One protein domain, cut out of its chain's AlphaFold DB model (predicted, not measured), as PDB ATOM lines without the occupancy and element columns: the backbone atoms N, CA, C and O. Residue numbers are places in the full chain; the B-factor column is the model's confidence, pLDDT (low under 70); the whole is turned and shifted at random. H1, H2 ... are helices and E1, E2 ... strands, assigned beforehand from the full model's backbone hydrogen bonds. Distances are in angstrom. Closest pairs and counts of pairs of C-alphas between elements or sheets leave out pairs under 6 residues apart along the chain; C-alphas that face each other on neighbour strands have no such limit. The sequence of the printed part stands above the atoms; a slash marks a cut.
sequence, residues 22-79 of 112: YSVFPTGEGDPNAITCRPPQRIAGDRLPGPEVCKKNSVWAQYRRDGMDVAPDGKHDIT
ATOM      1  N   TYR A  22      15.905 -30.253  44.209       88.62
ATOM      2  CA  TYR A  22      16.575 -31.489  43.823       88.62
ATOM      3  C   TYR A  22      16.986 -31.448  42.355       88.62
ATOM      4  O   TYR A  22      16.176 -31.152  41.481       88.62
ATOM      5  N   SER A  23      18.242 -31.789  42.070       88.31
ATOM      6  CA  SER A  23      18.743 -31.921  40.702       88.31
ATOM      7  C   SER A  23      19.830 -32.983  40.623       88.31
ATOM      8  O   SER A  23      20.739 -33.013  41.447       88.31
ATOM      9  N   VAL A  24      19.766 -33.850  39.609       85.56
ATOM     10  CA  VAL A  24      20.812 -34.856  39.343       85.56
ATOM     11  C   VAL A  24      22.130 -34.188  38.942       85.56
ATOM     12  O   VAL A  24      23.198 -34.701  39.262       85.56
ATOM     13  N   PHE A  25      22.067 -33.023  38.294       86.88
ATOM     14  CA  PHE A  25      23.240 -32.282  37.839       86.88
ATOM     15  C   PHE A  25      23.107 -30.784  38.161       86.88
ATOM     16  O   PHE A  25      22.890 -29.966  37.267       86.88
ATOM     17  N   PRO A  26      23.243 -30.387  39.437       89.38
ATOM     18  CA  PRO A  26      22.964 -29.022  39.885       89.38
ATOM     19  C   PRO A  26      23.964 -28.020  39.300       89.38
ATOM     20  O   PRO A  26      25.139 -28.076  39.640       89.38
ATOM     21  N   THR A  27      23.524 -27.130  38.406       89.19
ATOM     22  CA  THR A  27      24.382 -26.132  37.728       89.19
ATOM     23  C   THR A  27      24.730 -24.935  38.601       89.19
ATOM     24  O   THR A  27      25.718 -24.255  38.333       89.19
ATOM     25  N   GLY A  28      23.959 -24.707  39.665       88.12
ATOM     26  CA  GLY A  28      24.088 -23.531  40.521       88.12
ATOM     27  C   GLY A  28      23.346 -22.297  40.006       88.12
ATOM     28  O   GLY A  28      23.640 -21.191  40.447       88.12
ATOM     29  N   GLU A  29      22.400 -22.473  39.084       87.44
ATOM     30  CA  GLU A  29      21.497 -21.414  38.621       87.44
ATOM     31  C   GLU A  29      20.506 -20.971  39.712       87.44
ATOM     32  O   GLU A  29      20.134 -21.746  40.596       87.44
ATOM     33  N   GLY A  30      20.045 -19.721  39.625       88.06
ATOM     34  CA  GLY A  30      19.103 -19.126  40.579       88.06
ATOM     35  C   GLY A  30      19.788 -18.432  41.759       88.06
ATOM     36  O   GLY A  30      20.895 -17.910  41.628       88.06
ATOM     37  N   ASP A  31      19.110 -18.389  42.912       90.81
ATOM     38  CA  ASP A  31      19.629 -17.736  44.123       90.81
ATOM     39  C   ASP A  31      20.918 -18.435  44.603       90.81
ATOM     40  O   ASP A  31      20.870 -19.626  44.924       90.81
ATOM     41  N   PRO A  32      22.066 -17.734  44.699       91.69
ATOM     42  CA  PRO A  32      23.342 -18.314  45.120       91.69
ATOM     43  C   PRO A  32      23.350 -18.858  46.557       91.69
ATOM     44  O   PRO A  32      24.231 -19.664  46.888       91.69
ATOM     45  N   ASN A  33      22.403 -18.441  47.401       91.19
ATOM     46  CA  ASN A  33      22.238 -18.924  48.773       91.19
ATOM     47  C   ASN A  33      21.222 -20.060  48.906       91.19
ATOM     48  O   ASN A  33      21.180 -20.685  49.968       91.19
ATOM     49  N   ALA A  34      20.440 -20.349  47.864       90.31
ATOM     50  CA  ALA A  34      19.546 -21.496  47.866       90.31
ATOM     51  C   ALA A  34      20.347 -22.805  47.848       90.31
ATOM     52  O   ALA A  34      21.445 -22.891  47.283       90.31
ATOM     53  N   ILE A  35      19.794 -23.826  48.502       92.50
ATOM     54  CA  ILE A  35      20.398 -25.153  48.600       92.50
ATOM     55  C   ILE A  35      19.768 -26.049  47.542       92.50
ATOM     56  O   ILE A  35      18.560 -26.283  47.549       92.50
ATOM     57  N   THR A  36      20.620 -26.608  46.687       93.38
ATOM     58  CA  THR A  36      20.228 -27.662  45.756       93.38
ATOM     59  C   THR A  36      20.924 -28.957  46.143       93.38
ATOM     60  O   THR A  36      22.138 -29.001  46.376       93.38
ATOM     61  N   CYS A  37      20.142 -30.023  46.217       92.94
ATOM     62  CA  CYS A  37      20.589 -31.352  46.567       92.94
ATOM     63  C   CYS A  37      20.640 -32.254  45.354       92.94
ATOM     64  O   CYS A  37      19.720 -32.308  44.537       92.94
ATOM     65  N   ARG A  38      21.719 -33.018  45.278       92.25
ATOM     66  CA  ARG A  38      21.865 -34.111  44.343       92.25
ATOM     67  C   ARG A  38      21.442 -35.411  45.019       92.25
ATOM     68  O   ARG A  38      21.991 -35.729  46.078       92.25
ATOM     69  N   PRO A  39      20.488 -36.160  44.441       90.12
ATOM     70  CA  PRO A  39      20.037 -37.414  45.023       90.12
ATOM     71  C   PRO A  39      21.162 -38.466  45.038       90.12
ATOM     72  O   PRO A  39      22.065 -38.394  44.192       90.12
ATOM     73  N   PRO A  40      21.076 -39.457  45.948       89.88
ATOM     74  CA  PRO A  40      21.949 -40.629  46.004       89.88
ATOM     75  C   PRO A  40      22.261 -41.224  44.624       89.88
ATOM     76  O   PRO A  40      21.358 -41.654  43.905       89.88
ATOM     77  N   GLN A  41      23.539 -41.258  44.247       84.62
ATOM     78  CA  GLN A  41      23.995 -41.839  42.980       84.62
ATOM     79  C   GLN A  41      24.494 -43.272  43.192       84.62
ATOM     80  O   GLN A  41      25.015 -43.608  44.251       84.62
ATOM     81  N   ARG A  42      24.363 -44.146  42.189       83.31
ATOM     82  CA  ARG A  42      24.946 -45.496  42.255       83.31
ATOM     83  C   ARG A  42      26.474 -45.404  42.184       83.31
ATOM     84  O   ARG A  42      27.004 -44.779  41.269       83.31
ATOM     85  N   ILE A  43      27.165 -46.057  43.114       81.56
ATOM     86  CA  ILE A  43      28.627 -46.182  43.106       81.56
ATOM     87  C   ILE A  43      28.977 -47.533  42.469       81.56
ATOM     88  O   ILE A  43      28.392 -48.561  42.808       81.56
ATOM     89  N   ALA A  44      29.896 -47.538  41.503       78.12
ATOM     90  CA  ALA A  44      30.322 -48.772  40.849       78.12
ATOM     91  C   ALA A  44      31.053 -49.679  41.850       78.12
ATOM     92  O   ALA A  44      31.999 -49.246  42.497       78.12
ATOM     93  N   GLY A  45      30.619 -50.936  41.959       78.50
ATOM     94  CA  GLY A  45      31.157 -51.901  42.927       78.50
ATOM     95  C   GLY A  45      30.379 -51.969  44.244       78.50
ATOM     96  O   GLY A  45      30.464 -52.987  44.929       78.50
ATOM     97  N   ASP A  46      29.539 -50.974  44.539       79.44
ATOM     98  CA  ASP A  46      28.725 -50.955  45.751       79.44
ATOM     99  C   ASP A  46      27.280 -51.381  45.487       79.44
ATOM    100  O   ASP A  46      26.648 -51.042  44.483       79.44
ATOM    101  N   ARG A  47      26.716 -52.123  46.444       81.12
ATOM    102  CA  ARG A  47      25.300 -52.524  46.409       81.12
ATOM    103  C   ARG A  47      24.361 -51.381  46.798       81.12
ATOM    104  O   ARG A  47      23.210 -51.356  46.353       81.12
ATOM    105  N   LEU A  48      24.841 -50.451  47.621       86.25
ATOM    106  CA  LEU A  48      24.075 -49.316  48.130       86.25
ATOM    107  C   LEU A  48      24.390 -48.049  47.321       86.25
ATOM    108  O   LEU A  48      25.523 -47.878  46.876       86.25
ATOM    109  N   PRO A  49      23.400 -47.170  47.088       84.25
ATOM    110  CA  PRO A  49      23.674 -45.862  46.515       84.25
ATOM    111  C   PRO A  49      24.487 -45.009  47.502       84.25
ATOM    112  O   PRO A  49      24.394 -45.183  48.718       84.25
ATOM    113  N   GLY A  50      25.276 -44.086  46.961       85.88
ATOM    114  CA  GLY A  50      26.022 -43.095  47.724       85.88
ATOM    115  C   GLY A  50      25.116 -42.092  48.438       85.88
ATOM    116  O   GLY A  50      23.895 -42.125  48.285       85.88
ATOM    117  N   PRO A  51      25.687 -41.188  49.242       91.06
ATOM    118  CA  PRO A  51      24.904 -40.223  49.991       91.06
ATOM    119  C   PRO A  51      24.250 -39.180  49.080       91.06
ATOM    120  O   PRO A  51      24.680 -38.905  47.958       91.06
ATOM    121  N   GLU A  52      23.210 -38.551  49.615       92.06
ATOM    122  CA  GLU A  52      22.686 -37.306  49.072       92.06
ATOM    123  C   GLU A  52      23.704 -36.176  49.297       92.06
ATOM    124  O   GLU A  52      24.304 -36.071  50.368       92.06
ATOM    125  N   VAL A  53      23.891 -35.315  48.295       92.62
ATOM    126  CA  VAL A  53      24.850 -34.204  48.361       92.62
ATOM    127  C   VAL A  53      24.112 -32.883  48.242       92.62
ATOM    128  O   VAL A  53      23.679 -32.506  47.159       92.62
ATOM    129  N   CYS A  54      24.006 -32.147  49.343       93.25
ATOM    130  CA  CYS A  54      23.391 -30.824  49.373       93.25
ATOM    131  C   CYS A  54      24.447 -29.733  49.456       93.25
ATOM    132  O   CYS A  54      25.263 -29.720  50.377       93.25
ATOM    133  N   LYS A  55      24.419 -28.797  48.507       92.31
ATOM    134  CA  LYS A  55      25.295 -27.621  48.522       92.31
ATOM    135  C   LYS A  55      24.526 -26.387  48.061       92.31
ATOM    136  O   LYS A  55      23.472 -26.489  47.432       92.31
ATOM    137  N   LYS A  56      25.063 -25.211  48.386       94.19
ATOM    138  CA  LYS A  56      24.541 -23.940  47.878       94.19
ATOM    139  C   LYS A  56      24.739 -23.848  46.369       94.19
ATOM    140  O   LYS A  56      25.743 -24.333  45.845       94.19
ATOM    141  N   ASN A  57      23.843 -23.141  45.696       93.19
ATOM    142  CA  ASN A  57      23.952 -22.874  44.265       93.19
ATOM    143  C   ASN A  57      25.259 -22.167  43.894       93.19
ATOM    144  O   ASN A  57      25.886 -22.536  42.910       93.19
ATOM    145  N   SER A  58      25.746 -21.246  44.730       94.12
ATOM    146  CA  SER A  58      27.068 -20.620  44.554       94.12
ATOM    147  C   SER A  58      28.222 -21.628  44.486       94.12
ATOM    148  O   SER A  58      29.139 -21.466  43.681       94.12
ATOM    149  N   VAL A  59      28.163 -22.689  45.293       94.81
ATOM    150  CA  VAL A  59      29.171 -23.757  45.307       94.81
ATOM    151  C   VAL A  59      29.032 -24.637  44.069       94.81
ATOM    152  O   VAL A  59      30.026 -24.943  43.419       94.81
ATOM    153  N   TRP A  60      27.806 -25.000  43.691       94.12
ATOM    154  CA  TRP A  60      27.558 -25.732  42.448       94.12
ATOM    155  C   TRP A  60      28.035 -24.964  41.211       94.12
ATOM    156  O   TRP A  60      28.699 -25.537  40.351       94.12
ATOM    157  N   ALA A  61      27.791 -23.656  41.163       94.00
ATOM    158  CA  ALA A  61      28.273 -22.791  40.096       94.00
ATOM    159  C   ALA A  61      29.807 -22.720  40.060       94.00
ATOM    160  O   ALA A  61      30.391 -22.658  38.980       94.00
ATOM    161  N   GLN A  62      30.473 -22.741  41.221       93.44
ATOM    162  CA  GLN A  62      31.936 -22.817  41.298       93.44
ATOM    163  C   GLN A  62      32.455 -24.123  40.690       93.44
ATOM    164  O   GLN A  62      33.290 -24.067  39.796       93.44
ATOM    165  N   TYR A  63      31.883 -25.270  41.068       92.69
ATOM    166  CA  TYR A  63      32.235 -26.561  40.467       92.69
ATOM    167  C   TYR A  63      32.115 -26.541  38.938       92.69
ATOM    168  O   TYR A  63      33.034 -26.967  38.241       92.69
ATOM    169  N   ARG A  64      31.031 -25.971  38.394       91.50
ATOM    170  CA  ARG A  64      30.859 -25.854  36.936       91.50
ATOM    171  C   ARG A  64      31.888 -24.937  36.285       91.50
ATOM    172  O   ARG A  64      32.376 -25.273  35.210       91.50
ATOM    173  N   ARG A  65      32.239 -23.821  36.931       89.81
ATOM    174  CA  ARG A  65      33.297 -22.914  36.455       89.81
ATOM    175  C   ARG A  65      34.672 -23.576  36.463       89.81
ATOM    176  O   ARG A  65      35.441 -23.352  35.536       89.81
ATOM    177  N   ASP A  66      34.940 -24.422  37.451       89.88
ATOM    178  CA  ASP A  66      36.219 -25.124  37.590       89.88
ATOM    179  C   ASP A  66      36.311 -26.382  36.713       89.88
ATOM    180  O   ASP A  66      37.357 -27.027  36.666       89.88
ATOM    181  N   GLY A  67      35.230 -26.760  36.019       88.94
ATOM    182  CA  GLY A  67      35.176 -28.015  35.269       88.94
ATOM    183  C   GLY A  67      35.261 -29.238  36.187       88.94
ATOM    184  O   GLY A  67      35.844 -30.257  35.823       88.94
ATOM    185  N   MET A  68      34.694 -29.136  37.387       91.12
ATOM    186  CA  MET A  68      34.712 -30.152  38.434       91.12
ATOM    187  C   MET A  68      33.281 -30.547  38.826       91.12
ATOM    188  O   MET A  68      32.313 -29.829  38.569       91.12
ATOM    189  N   ASP A  69      33.132 -31.701  39.462       90.31
ATOM    190  CA  ASP A  69      31.892 -32.150  40.088       90.31
ATOM    191  C   ASP A  69      32.204 -32.992  41.321       90.31
ATOM    192  O   ASP A  69      33.320 -33.465  41.513       90.31
ATOM    193  N   VAL A  70      31.208 -33.201  42.166       89.31
ATOM    194  CA  VAL A  70      31.345 -34.079  43.328       89.31
ATOM    195  C   VAL A  70      31.174 -35.521  42.859       89.31
ATOM    196  O   VAL A  70      30.234 -35.827  42.123       89.31
ATOM    197  N   ALA A  71      32.012 -36.442  43.314       87.69
ATOM    198  CA  ALA A  71      31.875 -37.864  43.035       87.69
ATOM    199  C   ALA A  71      30.559 -38.445  43.606       87.69
ATOM    200  O   ALA A  71      29.957 -37.870  44.522       87.69
ATOM    201  N   PRO A  72      30.081 -39.596  43.090       84.94
ATOM    202  CA  PRO A  72      28.892 -40.290  43.599       84.94
ATOM    203  C   PRO A  72      28.926 -40.637  45.097       84.94
ATOM    204  O   PRO A  72      27.876 -40.826  45.702       84.94
ATOM    205  N   ASP A  73      30.114 -40.700  45.698       84.19
ATOM    206  CA  ASP A  73      30.312 -40.946  47.128       84.19
ATOM    207  C   ASP A  73      30.097 -39.710  48.019       84.19
ATOM    208  O   ASP A  73      30.102 -39.828  49.245       84.19
ATOM    209  N   GLY A  74      29.919 -38.531  47.415       85.06
ATOM    210  CA  GLY A  74      29.706 -37.261  48.102       85.06
ATOM    211  C   GLY A  74      30.916 -36.698  48.851       85.06
ATOM    212  O   GLY A  74      30.752 -35.711  49.568       85.06
ATOM    213  N   LYS A  75      32.103 -37.301  48.716       85.94
ATOM    214  CA  LYS A  75      33.302 -36.941  49.494       85.94
ATOM    215  C   LYS A  75      34.443 -36.414  48.639       85.94
ATOM    216  O   LYS A  75      35.152 -35.519  49.088       85.94
ATOM    217  N   HIS A  76      34.629 -36.970  47.449       87.62
ATOM    218  CA  HIS A  76      35.722 -36.578  46.564       87.62
ATOM    219  C   HIS A  76      35.218 -35.666  45.452       87.62
ATOM    220  O   HIS A  76      34.076 -35.792  45.013       87.62
ATOM    221  N   ASP A  77      36.088 -34.790  44.964       90.06
ATOM    222  CA  ASP A  77      35.829 -33.996  43.769       90.06
ATOM    223  C   ASP A  77      36.495 -34.675  42.568       90.06
ATOM    224  O   ASP A  77      37.634 -35.141  42.637       90.06
ATOM    225  N   ILE A  78      35.771 -34.751  41.461       87.25
ATOM    226  CA  ILE A  78      36.214 -35.327  40.198       87.25
ATOM    227  C   ILE A  78      36.201 -34.246  39.132       87.25
ATOM    228  O   ILE A  78      35.332 -33.378  39.112       87.25
ATOM    229  N   THR A  79      37.151 -34.296  38.206       87.50
ATOM    230  CA  THR A  79      37.061 -33.468  37.007       87.50
ATOM    231  C   THR A  79      35.838 -33.906  36.217       87.50
ATOM    232  O   THR A  79      35.654 -35.103  35.973       87.50
TER     233      THR A  79
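Overview. This is residues 22 to 79 of the 112 residues of an uncharacterized protein of Alphaproteobacteria bacterium (UniProt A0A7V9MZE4). With little regular structure, this is two small hairpins, E1 with E2 and E3 with E4, joined through one short helix, H1, while the loop of residues 39 to 52 reaches far out along the length. Of 58 printed residues, 23 are in named elements, E1, E2, H1, E3, E4, mixed in class, with two antiparallel sheets. It is compact, radius of gyration of the C-alphas 11.4 A, and elongated, 35 by 21 by 14 A.

Arrangement. After residues 22 to 34, E1, residues 35 to 38, and E2, residues 53 to 56, form an antiparallel hairpin; N 36 and O 55, 3.0 A, are within hydrogen-bond range. In H1, residues 57 to 65, every O i to N i+4 pair is within range. The closest C-alphas of E1 and H1, Ile 35 and Asn 57, are 6.1 A apart. E3, residues 68 to 70, and E4, residues 77 to 79, form an antiparallel hairpin, with N 69 and O 78 at 2.8 A. The closest C-alphas of H1 and E3 are Tyr 63 and Asp 69, 5.6 A.

Along the chain. E1 begins at C-alpha 35 (20.398, -25.153, 48.600) and measures 10.0 A, E2 10.3 A, H1 12.2 A. E4 ends at C-alpha 79 (37.061, -33.468, 37.007).

Size, cuts and confidence. The C-alphas farthest apart, Asp 31 and Gly 45, are 36.1 A apart. The printed part has no cut; the link E1 to E2 is long. No printed residue is under 70 in pLDDT.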